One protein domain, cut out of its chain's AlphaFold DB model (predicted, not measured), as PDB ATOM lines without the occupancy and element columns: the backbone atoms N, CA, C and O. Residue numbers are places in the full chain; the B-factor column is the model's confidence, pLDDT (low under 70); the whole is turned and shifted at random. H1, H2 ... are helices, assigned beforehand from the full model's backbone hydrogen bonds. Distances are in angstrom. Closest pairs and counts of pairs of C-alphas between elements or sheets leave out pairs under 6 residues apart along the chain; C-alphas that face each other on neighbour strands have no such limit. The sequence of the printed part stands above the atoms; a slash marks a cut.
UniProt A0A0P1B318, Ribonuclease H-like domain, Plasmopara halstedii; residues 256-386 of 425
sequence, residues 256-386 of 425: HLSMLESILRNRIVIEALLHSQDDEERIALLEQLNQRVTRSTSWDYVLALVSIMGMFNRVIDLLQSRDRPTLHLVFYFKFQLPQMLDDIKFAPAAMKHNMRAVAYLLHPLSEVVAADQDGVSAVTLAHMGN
ATOM      1  N   HIS A 256      33.829 -14.856  19.093       81.31
ATOM      2  CA  HIS A 256      33.845 -14.944  17.631       81.31
ATOM      3  C   HIS A 256      34.443 -16.257  17.112       81.31
ATOM      4  O   HIS A 256      33.863 -16.860  16.212       81.31
ATOM      5  N   LEU A 257      35.548 -16.747  17.691       85.94
ATOM      6  CA  LEU A 257      36.109 -18.054  17.316       85.94
ATOM      7  C   LEU A 257      35.099 -19.172  17.604       85.94
ATOM      8  O   LEU A 257      34.806 -19.972  16.720       85.94
ATOM      9  N   SER A 258      34.507 -19.169  18.800       84.62
ATOM     10  CA  SER A 258      33.497 -20.159  19.196       84.62
ATOM     11  C   SER A 258      32.286 -20.153  18.256       84.62
ATOM     12  O   SER A 258      31.771 -21.210  17.887       84.62
ATOM     13  N   MET A 259      31.845 -18.963  17.833       88.56
ATOM     14  CA  MET A 259      30.772 -18.793  16.854       88.56
ATOM     15  C   MET A 259      31.157 -19.382  15.492       88.56
ATOM     16  O   MET A 259      30.402 -20.182  14.946       88.56
ATOM     17  N   LEU A 260      32.331 -19.038  14.956       87.00
ATOM     18  CA  LEU A 260      32.787 -19.540  13.658       87.00
ATOM     19  C   LEU A 260      32.997 -21.061  13.667       87.00
ATOM     20  O   LEU A 260      32.590 -21.743  12.731       87.00
ATOM     21  N   GLU A 261      33.561 -21.617  14.741       90.19
ATOM     22  CA  GLU A 261      33.656 -23.068  14.931       90.19
ATOM     23  C   GLU A 261      32.277 -23.729  14.997       90.19
ATOM     24  O   GLU A 261      32.084 -24.816  14.455       90.19
ATOM     25  N   SER A 262      31.303 -23.091  15.657       89.94
ATOM     26  CA  SER A 262      29.921 -23.574  15.691       89.94
ATOM     27  C   SER A 262      29.302 -23.600  14.294       89.94
ATOM     28  O   SER A 262      28.714 -24.611  13.913       89.94
ATOM     29  N   ILE A 263      29.491 -22.536  13.508       87.94
ATOM     30  CA  ILE A 263      29.015 -22.460  12.124       87.94
ATOM     31  C   ILE A 263      29.656 -23.573  11.283       87.94
ATOM     32  O   ILE A 263      28.941 -24.331  10.633       87.94
ATOM     33  N   LEU A 264      30.982 -23.743  11.351       88.62
ATOM     34  CA  LEU A 264      31.679 -24.799  10.606       88.62
ATOM     35  C   LEU A 264      31.212 -26.203  10.995       88.62
ATOM     36  O   LEU A 264      30.990 -27.037  10.114       88.62
ATOM     37  N   ARG A 265      31.056 -26.474  12.298       93.56
ATOM     38  CA  ARG A 265      30.583 -27.776  12.799       93.56
ATOM     39  C   ARG A 265      29.160 -28.085  12.344       93.56
ATOM     40  O   ARG A 265      28.861 -29.243  12.070       93.56
ATOM     41  N   ASN A 266      28.306 -27.068  12.245       91.25
ATOM     42  CA  ASN A 266      26.885 -27.224  11.937       91.25
ATOM     43  C   ASN A 266      26.520 -26.846  10.495       91.25
ATOM     44  O   ASN A 266      25.337 -26.710  10.193       91.25
ATOM     45  N   ARG A 267      27.498 -26.703   9.592       89.31
ATOM     46  CA  ARG A 267      27.288 -26.153   8.241       89.31
ATOM     47  C   ARG A 267      26.125 -26.791   7.471       89.31
ATOM     48  O   ARG A 267      25.277 -26.075   6.964       89.31
ATOM     49  N   ILE A 268      26.031 -28.126   7.472       90.50
ATOM     50  CA  ILE A 268      25.005 -28.874   6.721       90.50
ATOM     51  C   ILE A 268      23.611 -28.580   7.287       90.50
ATOM     52  O   ILE A 268      22.643 -28.438   6.547       90.50
ATOM     53  N   VAL A 269      23.510 -28.475   8.615       93.62
ATOM     54  CA  VAL A 269      22.251 -28.180   9.310       93.62
ATOM     55  C   VAL A 269      21.828 -26.736   9.052       93.62
ATOM     56  O   VAL A 269      20.652 -26.484   8.821       93.62
ATOM     57  N   ILE A 270      22.783 -25.801   9.062       88.19
ATOM     58  CA  ILE A 270      22.532 -24.385   8.779       88.19
ATOM     59  C   ILE A 270      22.059 -24.205   7.332       88.19
ATOM     60  O   ILE A 270      21.046 -23.554   7.120       88.19
ATOM     61  N   GLU A 271      22.731 -24.819   6.354       87.19
ATOM     62  CA  GLU A 271      22.328 -24.772   4.940       87.19
ATOM     63  C   GLU A 271      20.910 -25.330   4.747       87.19
ATOM     64  O   GLU A 271      20.058 -24.670   4.157       87.19
ATOM     65  N   ALA A 272      20.620 -26.508   5.312       91.88
ATOM     66  CA  ALA A 272      19.287 -27.102   5.241       91.88
ATOM     67  C   ALA A 272      18.210 -26.213   5.892       91.88
ATOM     68  O   ALA A 272      17.112 -26.083   5.351       91.88
ATOM     69  N   LEU A 273      18.522 -25.589   7.034       93.56
ATOM     70  CA  LEU A 273      17.612 -24.682   7.729       93.56
ATOM     71  C   LEU A 273      17.324 -23.429   6.896       93.56
ATOM     72  O   LEU A 273      16.158 -23.079   6.734       93.56
ATOM     73  N   LEU A 274      18.356 -22.792   6.339       89.06
ATOM     74  CA  LEU A 274      18.203 -21.593   5.512       89.06
ATOM     75  C   LEU A 274      17.371 -21.881   4.258       89.06
ATOM     76  O   LEU A 274      16.443 -21.131   3.967       89.06
ATOM     77  N   HIS A 275      17.616 -23.011   3.584       90.69
ATOM     78  CA  HIS A 275      16.790 -23.441   2.451       90.69
ATOM     79  C   HIS A 275      15.337 -23.717   2.851       90.69
ATOM     80  O   HIS A 275      14.422 -23.399   2.101       90.69
ATOM     81  N   SER A 276      15.096 -24.288   4.037       95.62
ATOM     82  CA  SER A 276      13.727 -24.532   4.514       95.62
ATOM     83  C   SER A 276      12.961 -23.254   4.870       95.62
ATOM     84  O   SER A 276      11.733 -23.276   4.910       95.62
ATOM     85  N   GLN A 277      13.679 -22.161   5.147       94.62
ATOM     86  CA  GLN A 277      13.118 -20.865   5.529       94.62
ATOM     87  C   GLN A 277      12.974 -19.892   4.352       94.62
ATOM     88  O   GLN A 277      12.456 -18.800   4.571       94.62
ATOM     89  N   ASP A 278      13.408 -20.272   3.144       93.75
ATOM     90  CA  ASP A 278      13.435 -19.394   1.961       93.75
ATOM     91  C   ASP A 278      14.214 -18.082   2.220       93.75
ATOM     92  O   ASP A 278      13.889 -17.013   1.708       93.75
ATOM     93  N   ASP A 279      15.252 -18.146   3.070       90.88
ATOM     94  CA  ASP A 279      16.095 -16.998   3.436       90.88
ATOM     95  C   ASP A 279      17.184 -16.777   2.370       90.88
ATOM     96  O   ASP A 279      18.388 -16.942   2.595       90.88
ATOM     97  N   GLU A 280      16.722 -16.441   1.165       89.12
ATOM     98  CA  GLU A 280      17.543 -16.257  -0.035       89.12
ATOM     99  C   GLU A 280      18.609 -15.165   0.146       89.12
ATOM    100  O   GLU A 280      19.694 -15.256  -0.424       89.12
ATOM    101  N   GLU A 281      18.364 -14.155   0.992       90.06
ATOM    102  CA  GLU A 281      19.355 -13.111   1.286       90.06
ATOM    103  C   GLU A 281      20.570 -13.689   2.028       90.06
ATOM    104  O   GLU A 281      21.717 -13.442   1.640       90.06
ATOM    105  N   ARG A 282      20.351 -14.498   3.072       84.06
ATOM    106  CA  ARG A 282      21.456 -15.130   3.810       84.06
ATOM    107  C   ARG A 282      22.152 -16.211   2.999       84.06
ATOM    108  O   ARG A 282      23.375 -16.335   3.107       84.06
ATOM    109  N   ILE A 283      21.412 -16.955   2.179       81.44
ATOM    110  CA  ILE A 283      21.987 -17.916   1.230       81.44
ATOM    111  C   ILE A 283      22.889 -17.173   0.240       81.44
ATOM    112  O   ILE A 283      24.062 -17.522   0.109       81.44
ATOM    113  N   ALA A 284      22.408 -16.079  -0.356       83.56
ATOM    114  CA  ALA A 284      23.190 -15.257  -1.270       83.56
ATOM    115  C   ALA A 284      24.431 -14.648  -0.597       83.56
ATOM    116  O   ALA A 284      25.486 -14.583  -1.222       83.56
ATOM    117  N   LEU A 285      24.360 -14.234   0.672       81.25
ATOM    118  CA  LEU A 285      25.531 -13.758   1.421       81.25
ATOM    119  C   LEU A 285      26.567 -14.864   1.647       81.25
ATOM    120  O   LEU A 285      27.764 -14.627   1.456       81.25
ATOM    121  N   LEU A 286      26.126 -16.071   2.018       76.75
ATOM    122  CA  LEU A 286      27.010 -17.234   2.115       76.75
ATOM    123  C   LEU A 286      27.640 -17.536   0.755       76.75
ATOM    124  O   LEU A 286      28.848 -17.729   0.678       76.75
ATOM    125  N   GLU A 287      26.870 -17.492  -0.330       77.50
ATOM    126  CA  GLU A 287      27.371 -17.671  -1.695       77.50
ATOM    127  C   GLU A 287      28.339 -16.569  -2.145       77.50
ATOM    128  O   GLU A 287      29.353 -16.859  -2.782       77.50
ATOM    129  N   GLN A 288      28.096 -15.310  -1.787       76.81
ATOM    130  CA  GLN A 288      28.983 -14.187  -2.106       76.81
ATOM    131  C   GLN A 288      30.328 -14.288  -1.384       76.81
ATOM    132  O   GLN A 288      31.366 -13.975  -1.980       76.81
ATOM    133  N   LEU A 289      30.333 -14.761  -0.133       68.81
ATOM    134  CA  LEU A 289      31.571 -15.097   0.576       68.81
ATOM    135  C   LEU A 289      32.376 -16.168  -0.183       68.81
ATOM    136  O   LEU A 289      33.608 -16.146  -0.142       68.81
ATOM    137  N   ASN A 290      31.699 -17.023  -0.955       65.38
ATOM    138  CA  ASN A 290      32.311 -18.099  -1.738       65.38
ATOM    139  C   ASN A 290      32.857 -17.613  -3.084       65.38
ATOM    140  O   ASN A 290      33.951 -18.002  -3.484       65.38
ATOM    141  N   GLN A 291      32.130 -16.745  -3.794       64.12
ATOM    142  CA  GLN A 291      32.477 -16.340  -5.166       64.12
ATOM    143  C   GLN A 291      33.804 -15.571  -5.276       64.12
ATOM    144  O   GLN A 291      34.419 -15.542  -6.343       64.12
ATOM    145  N   ARG A 292      34.278 -14.958  -4.184       62.94
ATOM    146  CA  ARG A 292      35.565 -14.242  -4.157       62.94
ATOM    147  C   ARG A 292      36.781 -15.154  -3.952       62.94
ATOM    148  O   ARG A 292      37.907 -14.670  -4.068       62.94
ATOM    149  N   VAL A 293      36.584 -16.447  -3.683       58.12
ATOM    150  CA  VAL A 293      37.663 -17.430  -3.513       58.12
ATOM    151  C   VAL A 293      37.663 -18.373  -4.719       58.12
ATOM    152  O   VAL A 293      36.677 -19.020  -5.051       58.12
ATOM    153  N   THR A 294      38.765 -18.397  -5.461       52.53
ATOM    154  CA  THR A 294      38.872 -19.095  -6.746       52.53
ATOM    155  C   THR A 294      38.738 -20.620  -6.590       52.53
ATOM    156  O   THR A 294      39.641 -21.282  -6.098       52.53
ATOM    157  N   ARG A 295      37.631 -21.190  -7.097       53.09
ATOM    158  CA  ARG A 295      37.397 -22.633  -7.374       53.09
ATOM    159  C   ARG A 295      37.436 -23.626  -6.198       53.09
ATOM    160  O   ARG A 295      37.345 -24.826  -6.454       53.09
ATOM    161  N   SER A 296      37.536 -23.180  -4.956       55.31
ATOM    162  CA  SER A 296      37.539 -24.063  -3.786       55.31
ATOM    163  C   SER A 296      36.236 -23.933  -2.979       55.31
ATOM    164  O   SER A 296      35.397 -23.085  -3.283       55.31
ATOM    165  N   THR A 297      35.978 -24.865  -2.059       59.81
ATOM    166  CA  THR A 297      34.683 -25.009  -1.379       59.81
ATOM    167  C   THR A 297      34.272 -23.743  -0.623       59.81
ATOM    168  O   THR A 297      35.104 -23.048  -0.049       59.81
ATOM    169  N   SER A 298      32.964 -23.476  -0.583       65.62
ATOM    170  CA  SER A 298      32.336 -22.314   0.067       65.62
ATOM    171  C   SER A 298      32.878 -21.985   1.464       65.62
ATOM    172  O   SER A 298      33.095 -20.844   1.862       65.62
ATOM    173  N   TRP A 299      33.189 -23.025   2.218       79.25
ATOM    174  CA  TRP A 299      33.585 -22.909   3.611       79.25
ATOM    175  C   TRP A 299      35.073 -22.615   3.834       79.25
ATOM    176  O   TRP A 299      35.487 -22.463   4.984       79.25
ATOM    177  N   ASP A 300      35.880 -22.492   2.779       80.56
ATOM    178  CA  ASP A 300      37.335 -22.350   2.902       80.56
ATOM    179  C   ASP A 300      37.746 -21.025   3.545       80.56
ATOM    180  O   ASP A 300      38.709 -20.977   4.312       80.56
ATOM    181  N   TYR A 301      36.982 -19.954   3.307       81.06
ATOM    182  CA  TYR A 301      37.212 -18.667   3.963       81.06
ATOM    183  C   TYR A 301      36.950 -18.742   5.473       81.06
ATOM    184  O   TYR A 301      37.763 -18.285   6.279       81.06
ATOM    185  N   VAL A 302      35.841 -19.372   5.872       84.00
ATOM    186  CA  VAL A 302      35.490 -19.568   7.285       84.00
ATOM    187  C   VAL A 302      36.500 -20.503   7.958       84.00
ATOM    188  O   VAL A 302      36.935 -20.244   9.077       84.00
ATOM    189  N   LEU A 303      36.950 -21.547   7.258       86.88
ATOM    190  CA  LEU A 303      38.006 -22.443   7.727       86.88
ATOM    191  C   LEU A 303      39.341 -21.710   7.914       86.88
ATOM    192  O   LEU A 303      40.029 -21.932   8.914       86.88
ATOM    193  N   ALA A 304      39.706 -20.815   6.992       85.25
ATOM    194  CA  ALA A 304      40.890 -19.972   7.123       85.25
ATOM    195  C   ALA A 304      40.778 -19.024   8.329       85.25
ATOM    196  O   ALA A 304      41.724 -18.930   9.111       85.25
ATOM    197  N   LEU A 305      39.617 -18.388   8.535       86.12
ATOM    198  CA  LEU A 305      39.335 -17.564   9.716       86.12
ATOM    199  C   LEU A 305      39.483 -18.358  11.017       86.12
ATOM    200  O   LEU A 305      40.216 -17.929  11.903       86.12
ATOM    201  N   VAL A 306      38.851 -19.529  11.117       89.25
ATOM    202  CA  VAL A 306      38.965 -20.401  12.298       89.25
ATOM    203  C   VAL A 306      40.405 -20.854  12.514       89.25
ATOM    204  O   VAL A 306      40.872 -20.881  13.647       89.25
ATOM    205  N   SER A 307      41.152 -21.137  11.446       88.75
ATOM    206  CA  SER A 307      42.566 -21.518  11.552       88.75
ATOM    207  C   SER A 307      43.430 -20.383  12.109       88.75
ATOM    208  O   SER A 307      44.271 -20.618  12.980       88.75
ATOM    209  N   ILE A 308      43.209 -19.156  11.628       86.94
ATOM    210  CA  ILE A 308      43.894 -17.945  12.100       86.94
ATOM    211  C   ILE A 308      43.516 -17.654  13.553       86.94
ATOM    212  O   ILE A 308      44.384 -17.530  14.411       86.94
ATOM    213  N   MET A 309      42.224 -17.584  13.862       87.06
ATOM    214  CA  MET A 309      41.752 -17.280  15.212       87.06
ATOM    215  C   MET A 309      42.138 -18.376  16.210       87.06
ATOM    216  O   MET A 309      42.542 -18.070  17.327       87.06
ATOM    217  N   GLY A 310      42.122 -19.643  15.795       89.19
ATOM    218  CA  GLY A 310      42.597 -20.766  16.599       89.19
ATOM    219  C   GLY A 310      44.100 -20.703  16.891       89.19
ATOM    220  O   GLY A 310      44.547 -21.182  17.931       89.19
ATOM    221  N   MET A 311      44.903 -20.080  16.021       90.25
ATOM    222  CA  MET A 311      46.309 -19.795  16.314       90.25
ATOM    223  C   MET A 311      46.451 -18.762  17.429       90.25
ATOM    224  O   MET A 311      47.194 -19.011  18.377       90.25
ATOM    225  N   PHE A 312      45.719 -17.650  17.347       86.88
ATOM    226  CA  PHE A 312      45.703 -16.654  18.416       86.88
ATOM    227  C   PHE A 312      45.190 -17.247  19.728       86.88
ATOM    228  O   PHE A 312      45.809 -17.017  20.759       86.88
ATOM    229  N   ASN A 313      44.147 -18.083  19.694       87.19
ATOM    230  CA  ASN A 313      43.648 -18.772  20.884       87.19
ATOM    231  C   ASN A 313      44.739 -19.612  21.555       87.19
ATOM    232  O   ASN A 313      44.944 -19.491  22.753       87.19
ATOM    233  N   ARG A 314      45.512 -20.390  20.785       89.50
ATOM    234  CA  ARG A 314      46.643 -21.158  21.337       89.50
ATOM    235  C   ARG A 314      47.713 -20.265  21.966       89.50
ATOM    236  O   ARG A 314      48.288 -20.632  22.985       89.50
ATOM    237  N   VAL A 315      48.005 -19.113  21.361       89.12
ATOM    238  CA  VAL A 315      48.945 -18.137  21.935       89.12
ATOM    239  C   VAL A 315      48.403 -17.572  23.245       89.12
ATOM    240  O   VAL A 315      49.135 -17.513  24.229       89.12
ATOM    241  N   ILE A 316      47.120 -17.221  23.276       86.75
ATOM    242  CA  ILE A 316      46.416 -16.754  24.471       86.75
ATOM    243  C   ILE A 316      46.485 -17.816  25.581       86.75
ATOM    244  O   ILE A 316      46.906 -17.489  26.688       86.75
ATOM    245  N   ASP A 317      46.193 -19.083  25.273       85.88
ATOM    246  CA  ASP A 317      46.272 -20.201  26.226       85.88
ATOM    247  C   ASP A 317      47.687 -20.350  26.817       85.88
ATOM    248  O   ASP A 317      47.864 -20.623  28.007       85.88
ATOM    249  N   LEU A 318      48.726 -20.149  25.996       89.88
ATOM    250  CA  LEU A 318      50.121 -20.198  26.441       89.88
ATOM    251  C   LEU A 318      50.500 -18.992  27.306       89.88
ATOM    252  O   LEU A 318      51.198 -19.166  28.303       89.88
ATOM    253  N   LEU A 319      50.032 -17.794  26.956       87.62
ATOM    254  CA  LEU A 319      50.282 -16.562  27.712       87.62
ATOM    255  C   LEU A 319      49.532 -16.517  29.050       87.62
ATOM    256  O   LEU A 319      50.005 -15.890  29.995       87.62
ATOM    257  N   GLN A 320      48.399 -17.211  29.141       83.31
ATOM    258  CA  GLN A 320      47.598 -17.361  30.361       83.31
ATOM    259  C   GLN A 320      48.027 -18.543  31.225       83.31
ATOM    260  O   GLN A 320      47.453 -18.770  32.292       83.31
ATOM    261  N   SER A 321      49.016 -19.314  30.770       84.06
ATOM    262  CA  SER A 321      49.557 -20.428  31.529       84.06
ATOM    263  C   SER A 321      50.055 -19.951  32.891       84.06
ATOM    264  O   SER A 321      50.664 -18.897  33.023       84.06
ATOM    265  N   ARG A 322      49.813 -20.773  33.909       75.06
ATOM    266  CA  ARG A 322      50.006 -20.387  35.314       75.06
ATOM    267  C   ARG A 322      51.076 -21.208  36.000       75.06
ATOM    268  O   ARG A 322      51.653 -20.772  36.979       75.06
ATOM    269  N   ASP A 323      51.381 -22.363  35.424       80.38
ATOM    270  CA  ASP A 323      52.387 -23.286  35.942       80.38
ATOM    271  C   ASP A 323      53.795 -22.978  35.397       80.38
ATOM    272  O   ASP A 323      54.743 -23.720  35.637       80.38
ATOM    273  N   ARG A 324      53.942 -21.902  34.611       84.81
ATOM    274  CA  ARG A 324      55.211 -21.477  34.004       84.81
ATOM    275  C   ARG A 324      55.233 -19.965  33.793       84.81
ATOM    276  O   ARG A 324      54.173 -19.387  33.566       84.81
ATOM    277  N   PRO A 325      56.414 -19.326  33.804       86.12
ATOM    278  CA  PRO A 325      56.539 -17.919  33.441       86.12
ATOM    279  C   PRO A 325      56.016 -17.675  32.018       86.12
ATOM    280  O   PRO A 325      56.325 -18.447  31.115       86.12
ATOM    281  N   THR A 326      55.257 -16.600  31.802       89.94
ATOM    282  CA  THR A 326      54.678 -16.284  30.480       89.94
ATOM    283  C   THR A 326      55.116 -14.938  29.921       89.94
ATOM    284  O   THR A 326      55.008 -14.720  28.718       89.94
ATOM    285  N   LEU A 327      55.688 -14.051  30.742       89.31
ATOM    286  CA  LEU A 327      56.076 -12.705  30.306       89.31
ATOM    287  C   LEU A 327      57.068 -12.729  29.130       89.31
ATOM    288  O   LEU A 327      56.909 -11.993  28.162       89.31
ATOM    289  N   HIS A 328      58.043 -13.640  29.159       89.88
ATOM    290  CA  HIS A 328      59.005 -13.816  28.064       89.88
ATOM    291  C   HIS A 328      58.349 -14.305  26.760       89.88
ATOM    292  O   HIS A 328      58.836 -14.011  25.667       89.88
ATOM    293  N   LEU A 329      57.219 -15.018  26.853       92.44
ATOM    294  CA  LEU A 329      56.476 -15.487  25.687       92.44
ATOM    295  C   LEU A 329      55.779 -14.336  24.953       92.44
ATOM    296  O   LEU A 329      55.552 -14.451  23.753       92.44
ATOM    297  N   VAL A 330      55.484 -13.215  25.624       90.69
ATOM    298  CA  VAL A 330      54.919 -12.019  24.973       90.69
ATOM    299  C   VAL A 330      55.869 -11.519  23.886       90.69
ATOM    300  O   VAL A 330      55.451 -11.290  22.751       90.69
ATOM    301  N   PHE A 331      57.161 -11.418  24.210       90.88
ATOM    302  CA  PHE A 331      58.181 -11.024  23.243       90.88
ATOM    303  C   PHE A 331      58.313 -12.067  22.133       90.88
ATOM    304  O   PHE A 331      58.249 -11.713  20.961       90.88
ATOM    305  N   TYR A 332      58.403 -13.355  22.482       93.44
ATOM    306  CA  TYR A 332      58.467 -14.437  21.496       93.44
ATOM    307  C   TYR A 332      57.314 -14.366  20.480       93.44
ATOM    308  O   TYR A 332      57.548 -14.333  19.270       93.44
ATOM    309  N   PHE A 333      56.068 -14.266  20.949       91.88
ATOM    310  CA  PHE A 333      54.904 -14.227  20.066       91.88
ATOM    311  C   PHE A 333      54.778 -12.923  19.283       91.88
ATOM    312  O   PHE A 333      54.267 -12.967  18.166       91.88
ATOM    313  N   LYS A 334      55.308 -11.798  19.782       89.19
ATOM    314  CA  LYS A 334      55.388 -10.545  19.012       89.19
ATOM    315  C   LYS A 334      56.136 -10.743  17.686       89.19
ATOM    316  O   LYS A 334      55.698 -10.215  16.668       89.19
ATOM    317  N   PHE A 335      57.217 -11.527  17.679       90.81
ATOM    318  CA  PHE A 335      57.986 -11.816  16.459       90.81
ATOM    319  C   PHE A 335      57.468 -13.032  15.692       90.81
ATOM    320  O   PHE A 335      57.480 -13.030  14.463       90.81
ATOM    321  N   GLN A 336      56.990 -14.059  16.397       90.94
ATOM    322  CA  GLN A 336      56.584 -15.313  15.770       90.94
ATOM    323  C   GLN A 336      55.222 -15.210  15.065       90.94
ATOM    324  O   GLN A 336      55.039 -15.817  14.012       90.94
ATOM    325  N   LEU A 337      54.264 -14.443  15.604       87.88
ATOM    326  CA  LEU A 337      52.904 -14.359  15.053       87.88
ATOM    327  C   LEU A 337      52.859 -13.897  13.585       87.88
ATOM    328  O   LEU A 337      52.184 -14.564  12.800       87.88
ATOM    329  N   PRO A 338      53.574 -12.833  13.163       89.00
ATOM    330  CA  PRO A 338      53.630 -12.450  11.751       89.00
ATOM    331  C   PRO A 338      54.097 -13.588  10.837       89.00
ATOM    332  O   PRO A 338      53.481 -13.833   9.802       89.00
ATOM    333  N   GLN A 339      55.133 -14.324  11.250       88.75
ATOM    334  CA  GLN A 339      55.650 -15.458  10.484       88.75
ATOM    335  C   GLN A 339      54.628 -16.597  10.418       88.75
ATOM    336  O   GLN A 339      54.361 -17.135   9.346       88.75
ATOM    337  N   MET A 340      53.991 -16.921  11.545       86.81
ATOM    338  CA  MET A 340      52.965 -17.961  11.581       86.81
ATOM    339  C   MET A 340      51.764 -17.615  10.692       86.81
ATOM    340  O   MET A 340      51.207 -18.507  10.056       86.81
ATOM    341  N   LEU A 341      51.366 -16.339  10.615       85.75
ATOM    342  CA  LEU A 341      50.301 -15.877   9.717       85.75
ATOM    343  C   LEU A 341      50.684 -16.020   8.237       85.75
ATOM    344  O   LEU A 341      49.828 -16.327   7.399       85.75
ATOM    345  N   ASP A 342      51.960 -15.827   7.909       85.50
ATOM    346  CA  ASP A 342      52.463 -15.968   6.545       85.50
ATOM    347  C   ASP A 342      52.439 -17.424   6.069       85.50
ATOM    348  O   ASP A 342      52.072 -17.676   4.915       85.50
ATOM    349  N   ASP A 343      52.684 -18.372   6.975       85.50
ATOM    350  CA  ASP A 343      52.668 -19.816   6.708       85.50
ATOM    351  C   ASP A 343      51.259 -20.391   6.461       85.50
ATOM    352  O   ASP A 343      51.110 -21.509   5.953       85.50
ATOM    353  N   ILE A 344      50.193 -19.641   6.768       82.50
ATOM    354  CA  ILE A 344      48.817 -20.085   6.514       82.50
ATOM    355  C   ILE A 344      48.562 -20.073   5.003       82.50
ATOM    356  O   ILE A 344      48.323 -19.031   4.381       82.50
ATOM    357  N   LYS A 345      48.605 -21.271   4.409       71.44
ATOM    358  CA  LYS A 345      48.476 -21.518   2.961       71.44
ATOM    359  C   LYS A 345      47.150 -21.047   2.358       71.44
ATOM    360  O   LYS A 345      47.104 -20.738   1.175       71.44
ATOM    361  N   PHE A 346      46.095 -20.981   3.168       66.06
ATOM    362  CA  PHE A 346      44.722 -20.733   2.714       66.06
ATOM    363  C   PHE A 346      44.228 -19.305   2.959       66.06
ATOM    364  O   PHE A 346      43.090 -18.994   2.632       66.06
ATOM    365  N   ALA A 347      45.052 -18.423   3.534       63.25
ATOM    366  CA  ALA A 347      44.632 -17.053   3.801       63.25
ATOM    367  C   ALA A 347      44.836 -16.176   2.548       63.25
ATOM    368  O   ALA A 347      45.977 -16.038   2.092       63.25
ATOM    369  N   PRO A 348      43.773 -15.550   1.998       68.56
ATOM    370  CA  PRO A 348      43.906 -14.585   0.911       68.56
ATOM    371  C   PRO A 348      44.898 -13.475   1.279       68.56
ATOM    372  O   PRO A 348      44.944 -13.038   2.430       68.56
ATOM    373  N   ALA A 349      45.661 -12.962   0.310       69.31
ATOM    374  CA  ALA A 349      46.657 -11.911   0.559       69.31
ATOM    375  C   ALA A 349      46.057 -10.676   1.269       69.31
ATOM    376  O   ALA A 349      46.666 -10.126   2.185       69.31
ATOM    377  N   ALA A 350      44.821 -10.305   0.916       64.44
ATOM    378  CA  ALA A 350      44.075  -9.227   1.569       64.44
ATOM    379  C   ALA A 350      43.773  -9.516   3.053       64.44
ATOM    380  O   ALA A 350      43.840  -8.626   3.897       64.44
ATOM    381  N   MET A 351      43.497 -10.776   3.392       68.31
ATOM    382  CA  MET A 351      43.249 -11.202   4.767       68.31
ATOM    383  C   MET A 351      44.532 -11.174   5.599       68.31
ATOM    384  O   MET A 351      44.516 -10.688   6.728       68.31
ATOM    385  N   LYS A 352      45.656 -11.623   5.024       68.06
ATOM    386  CA  LYS A 352      46.977 -11.522   5.665       68.06
ATOM    387  C   LYS A 352      47.332 -10.066   5.969       68.06
ATOM    388  O   LYS A 352      47.809  -9.775   7.061       68.06
ATOM    389  N   HIS A 353      47.044  -9.145   5.048       66.88
ATOM    390  CA  HIS A 353      47.295  -7.716   5.245       66.88
ATOM    391  C   HIS A 353      46.476  -7.124   6.406       66.88
ATOM    392  O   HIS A 353      47.052  -6.522   7.312       66.88
ATOM    393  N   ASN A 354      45.163  -7.375   6.442       66.44
ATOM    394  CA  ASN A 354      44.297  -6.900   7.528       66.44
ATOM    395  C   ASN A 354      44.678  -7.519   8.886       66.44
ATOM    396  O   ASN A 354      44.659  -6.839   9.906       66.44
ATOM    397  N   MET A 355      45.082  -8.792   8.908       65.38
ATOM    398  CA  MET A 355      45.491  -9.471  10.142       65.38
ATOM    399  C   MET A 355      46.852  -9.004  10.658       65.38
ATOM    400  O   MET A 355      47.035  -8.914  11.868       65.38
ATOM    401  N   ARG A 356      47.794  -8.643   9.776       64.88
ATOM    402  CA  ARG A 356      49.037  -7.979  10.197       64.88
ATOM    403  C   ARG A 356      48.727  -6.661  10.906       64.88
ATOM    404  O   ARG A 356      49.291  -6.417  11.965       64.88
ATOM    405  N   ALA A 357      47.781  -5.868  10.398       59.88
ATOM    406  CA  ALA A 357      47.332  -4.646  11.071       59.88
ATOM    407  C   ALA A 357      46.726  -4.925  12.464       59.88
ATOM    408  O   ALA A 357      47.013  -4.196  13.408       59.88
ATOM    409  N   VAL A 358      45.972  -6.018  12.629       54.59
ATOM    410  CA  VAL A 358      45.456  -6.455  13.944       54.59
ATOM    411  C   VAL A 358      46.571  -6.954  14.874       54.59
ATOM    412  O   VAL A 358      46.555  -6.648  16.062       54.59
ATOM    413  N   ALA A 359      47.583  -7.659  14.362       57.38
ATOM    414  CA  ALA A 359      48.754  -8.044  15.155       57.38
ATOM    415  C   ALA A 359      49.533  -6.811  15.659       57.38
ATOM    416  O   ALA A 359      49.996  -6.802  16.797       57.38
ATOM    417  N   TYR A 360      49.593  -5.738  14.861       55.38
ATOM    418  CA  TYR A 360      50.095  -4.431  15.299       55.38
ATOM    419  C   TYR A 360      49.161  -3.709  16.285       55.38
ATOM    420  O   TYR A 360      49.614  -2.819  16.986       55.38
ATOM    421  N   LEU A 361      47.887  -4.084  16.417       45.81
ATOM    422  CA  LEU A 361      47.003  -3.564  17.472       45.81
ATOM    423  C   LEU A 361      47.167  -4.297  18.812       45.81
ATOM    424  O   LEU A 361      46.751  -3.771  19.836       45.81
ATOM    425  N   LEU A 362      47.821  -5.465  18.841       47.81
ATOM    426  CA  LEU A 362      48.292  -6.110  20.081       47.81
ATOM    427  C   LEU A 362      49.594  -5.470  20.617       47.81
ATOM    428  O   LEU A 362      50.070  -5.813  21.700       47.81
ATOM    429  N   HIS A 363      50.147  -4.498  19.883       48.66
ATOM    430  CA  HIS A 363      51.329  -3.703  20.220       48.66
ATOM    431  C   HIS A 363      51.259  -2.852  21.509       48.66
ATOM    432  O   HIS A 363      52.332  -2.670  22.093       48.66
ATOM    433  N   PRO A 364      50.095  -2.396  22.034       46.34
ATOM    434  CA  PRO A 364      50.034  -1.590  23.258       46.34
ATOM    435  C   PRO A 364      50.697  -2.267  24.463       46.34
ATOM    436  O   PRO A 364      51.343  -1.603  25.264       46.34
ATOM    437  N   LEU A 365      50.645  -3.601  24.555       39.16
ATOM    438  CA  LEU A 365      51.332  -4.348  25.617       39.16
ATOM    439  C   LEU A 365      52.862  -4.293  25.499       39.16
ATOM    440  O   LEU A 365      53.560  -4.415  26.497       39.16
ATOM    441  N   SER A 366      53.392  -4.093  24.292       41.00
ATOM    442  CA  SER A 366      54.831  -3.955  24.057       41.00
ATOM    443  C   SER A 366      55.325  -2.511  24.136       41.00
ATOM    444  O   SER A 366      56.475  -2.301  24.501       41.00
ATOM    445  N   GLU A 367      54.465  -1.528  23.855       45.28
ATOM    446  CA  GLU A 367      54.756  -0.111  24.104       45.28
ATOM    447  C   GLU A 367      54.758   0.211  25.593       45.28
ATOM    448  O   GLU A 367      55.623   0.950  26.028       45.28
ATOM    449  N   VAL A 368      53.880  -0.391  26.401       44.88
ATOM    450  CA  VAL A 368      53.910  -0.218  27.866       44.88
ATOM    451  C   VAL A 368      55.197  -0.785  28.484       44.88
ATOM    452  O   VAL A 368      55.706  -0.229  29.449       44.88
ATOM    453  N   VAL A 369      55.759  -1.849  27.901       38.53
ATOM    454  CA  VAL A 369      57.045  -2.434  28.327       38.53
ATOM    455  C   VAL A 369      58.249  -1.653  27.770       38.53
ATOM    456  O   VAL A 369      59.287  -1.595  28.419       38.53
ATOM    457  N   ALA A 370      58.127  -1.028  26.593       39.38
ATOM    458  CA  ALA A 370      59.189  -0.218  25.982       39.38
ATOM    459  C   ALA A 370      59.221   1.241  26.485       39.38
ATOM    460  O   ALA A 370      60.288   1.841  26.565       39.38
ATOM    461  N   ALA A 371      58.078   1.806  26.879       43.38
ATOM    462  CA  ALA A 371      57.959   3.148  27.457       43.38
ATOM    463  C   ALA A 371      58.546   3.248  28.877       43.38
ATOM    464  O   ALA A 371      58.688   4.350  29.402       43.38
ATOM    465  N   ASP A 372      58.931   2.117  29.475       40.38
ATOM    466  CA  ASP A 372      59.742   2.077  30.696       40.38
ATOM    467  C   ASP A 372      61.238   2.361  30.414       40.38
ATOM    468  O   ASP A 372      62.028   2.517  31.342       40.38
ATOM    469  N   GLN A 373      61.641   2.475  29.137       45.16
ATOM    470  CA  GLN A 373      63.008   2.841  28.736       45.16
ATOM    471  C   GLN A 373      63.130   4.244  28.129       45.16
ATOM    472  O   GLN A 373      64.176   4.864  28.299       45.16
ATOM    473  N   ASP A 374      62.076   4.797  27.524       44.22
ATOM    474  CA  ASP A 374      62.128   6.121  26.893       44.22
ATOM    475  C   ASP A 374      60.921   6.997  27.267       44.22
ATOM    476  O   ASP A 374      59.831   6.877  26.715       44.22
ATOM    477  N   GLY A 375      61.153   7.941  28.186       44.44
ATOM    478  CA  GLY A 375      60.461   9.236  28.219       44.44
ATOM    479  C   GLY A 375      58.931   9.214  28.322       44.44
ATOM    480  O   GLY A 375      58.221   9.560  27.382       44.44
ATOM    481  N   VAL A 376      58.430   8.920  29.517       44.12
ATOM    482  CA  VAL A 376      57.028   9.046  29.937       44.12
ATOM    483  C   VAL A 376      56.453  10.455  29.663       44.12
ATOM    484  O   VAL A 376      57.071  11.465  29.998       44.12
ATOM    485  N   SER A 377      55.242  10.542  29.090       57.12
ATOM    486  CA  SER A 377      54.554  11.820  28.814       57.12
ATOM    487  C   SER A 377      54.343  12.646  30.093       57.12
ATOM    488  O   SER A 377      54.120  12.091  31.169       57.12
ATOM    489  N   ALA A 378      54.354  13.980  29.989       43.62
ATOM    490  CA  ALA A 378      54.227  14.902  31.129       43.62
ATOM    491  C   ALA A 378      52.987  14.652  32.018       43.62
ATOM    492  O   ALA A 378      53.016  14.930  33.216       43.62
ATOM    493  N   VAL A 379      51.913  14.085  31.459       42.12
ATOM    494  CA  VAL A 379      50.689  13.730  32.196       42.12
ATOM    495  C   VAL A 379      50.905  12.471  33.040       42.12
ATOM    496  O   VAL A 379      50.524  12.430  34.212       42.12
ATOM    497  N   THR A 380      51.595  11.476  32.487       46.31
ATOM    498  CA  THR A 380      51.982  10.258  33.201       46.31
ATOM    499  C   THR A 380      53.093  10.550  34.223       46.31
ATOM    500  O   THR A 380      53.051  10.013  35.322       46.31
ATOM    501  N   LEU A 381      53.997  11.502  33.950       44.91
ATOM    502  CA  LEU A 381      54.982  12.034  34.904       44.91
ATOM    503  C   LEU A 381      54.340  12.825  36.052       44.91
ATOM    504  O   LEU A 381      54.828  12.754  37.172       44.91
ATOM    505  N   ALA A 382      53.231  13.535  35.827       43.53
ATOM    506  CA  ALA A 382      52.474  14.173  36.908       43.53
ATOM    507  C   ALA A 382      51.753  13.129  37.782       43.53
ATOM    508  O   ALA A 382      51.719  13.248  39.008       43.53
ATOM    509  N   HIS A 383      51.228  12.062  37.168       41.72
ATOM    510  CA  HIS A 383      50.604  10.951  37.890       41.72
ATOM    511  C   HIS A 383      51.631  10.105  38.667       41.72
ATOM    512  O   HIS A 383      51.381   9.730  39.812       41.72
ATOM    513  N   MET A 384      52.818   9.880  38.096       37.75
ATOM    514  CA  MET A 384      53.945   9.190  38.732       37.75
ATOM    515  C   MET A 384      54.707  10.074  39.724       37.75
ATOM    516  O   MET A 384      55.158   9.568  40.741       37.75
ATOM    517  N   GLY A 385      54.796  11.386  39.513       43.06
ATOM    518  CA  GLY A 385      55.384  12.344  40.457       43.06
ATOM    519  C   GLY A 385      54.603  12.410  41.770       43.06
ATOM    520  O   GLY A 385      55.194  12.465  42.847       43.06
ATOM    521  N   ASN A 386      53.278  12.260  41.696       42.72
ATOM    522  CA  ASN A 386      52.417  12.089  42.868       42.72
ATOM    523  C   ASN A 386      52.614  10.731  43.576       42.72
ATOM    524  O   ASN A 386      52.292  10.619  44.758       42.72
TER     525      ASN A 386
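AT A GLANCE: This is residues 256 to 386 of the 425 residues of the protein "Ribonuclease H-like domain" of Plasmopara halstedii (UniProt A0A0P1B318). Three helices, H4, H5 and H6, run up and down side by side as a loose core, H1 crosses H4, H2 and H3 fold into a hairpin at one end, and H7 and H8 trail off at the other. The printed part has 131 residues with eight named helices, H1 to H8 in chain order, and no named strand; the class is all helix. It is loose, with a radius of gyration of the C-alphas of 20.5 A, and spans 66 by 32 by 29 A.

HOW THE PARTS SIT: Start at H1, residues 256 to 265, which touches H4, residues 300 to 319, at a steep tilt of 48 degrees; their closest C-alphas, Leu 257 and Met 309, are 6.1 A apart. Next come H2, residues 267 to 276, and H3, residues 280 to 291, a hairpin whose closest C-alphas, Leu 274 and Ile 283, are 6.8 A apart. H4 and H5, residues 327 to 342, form a hairpin at a shallow tilt of 15 degrees, closest at the C-alphas of Leu 319 and Leu 329, 6.6 A. H5 touches H6, residues 349 to 361, with residues 337 to 342 alone, a hairpin closest at the C-alphas of Pro 338 and Arg 356, 6.6 A. H7, residues 364 to 370, meets H6 only through their link, and H8, residues 378 to 386, touches no helix. Every O i to N i+4 pair is within hydrogen-bond range in H1, H2, H3, H4, H6 and H8, against 9 of 12 in H5 and 2 of 3 in H7.

IN THESE COORDINATES: Find C-alpha 256 at (33.845, -14.944, 17.631), where H1 begins. H4 runs 28.6 A from C-alpha 300 at (37.335, -22.350, 2.902). H5, 24.3 A long, has a kink of 41 degrees near residue 335. H8 ends at C-alpha 386, (52.417, 12.089, 42.868).

THE WHOLE: The farthest C-alphas, Ser 276 and Gly 385, are 66.2 A apart. The printed part has no cut and no long link. Look for low pLDDT, under 70, at residues 289 to 298 and 346 to 386.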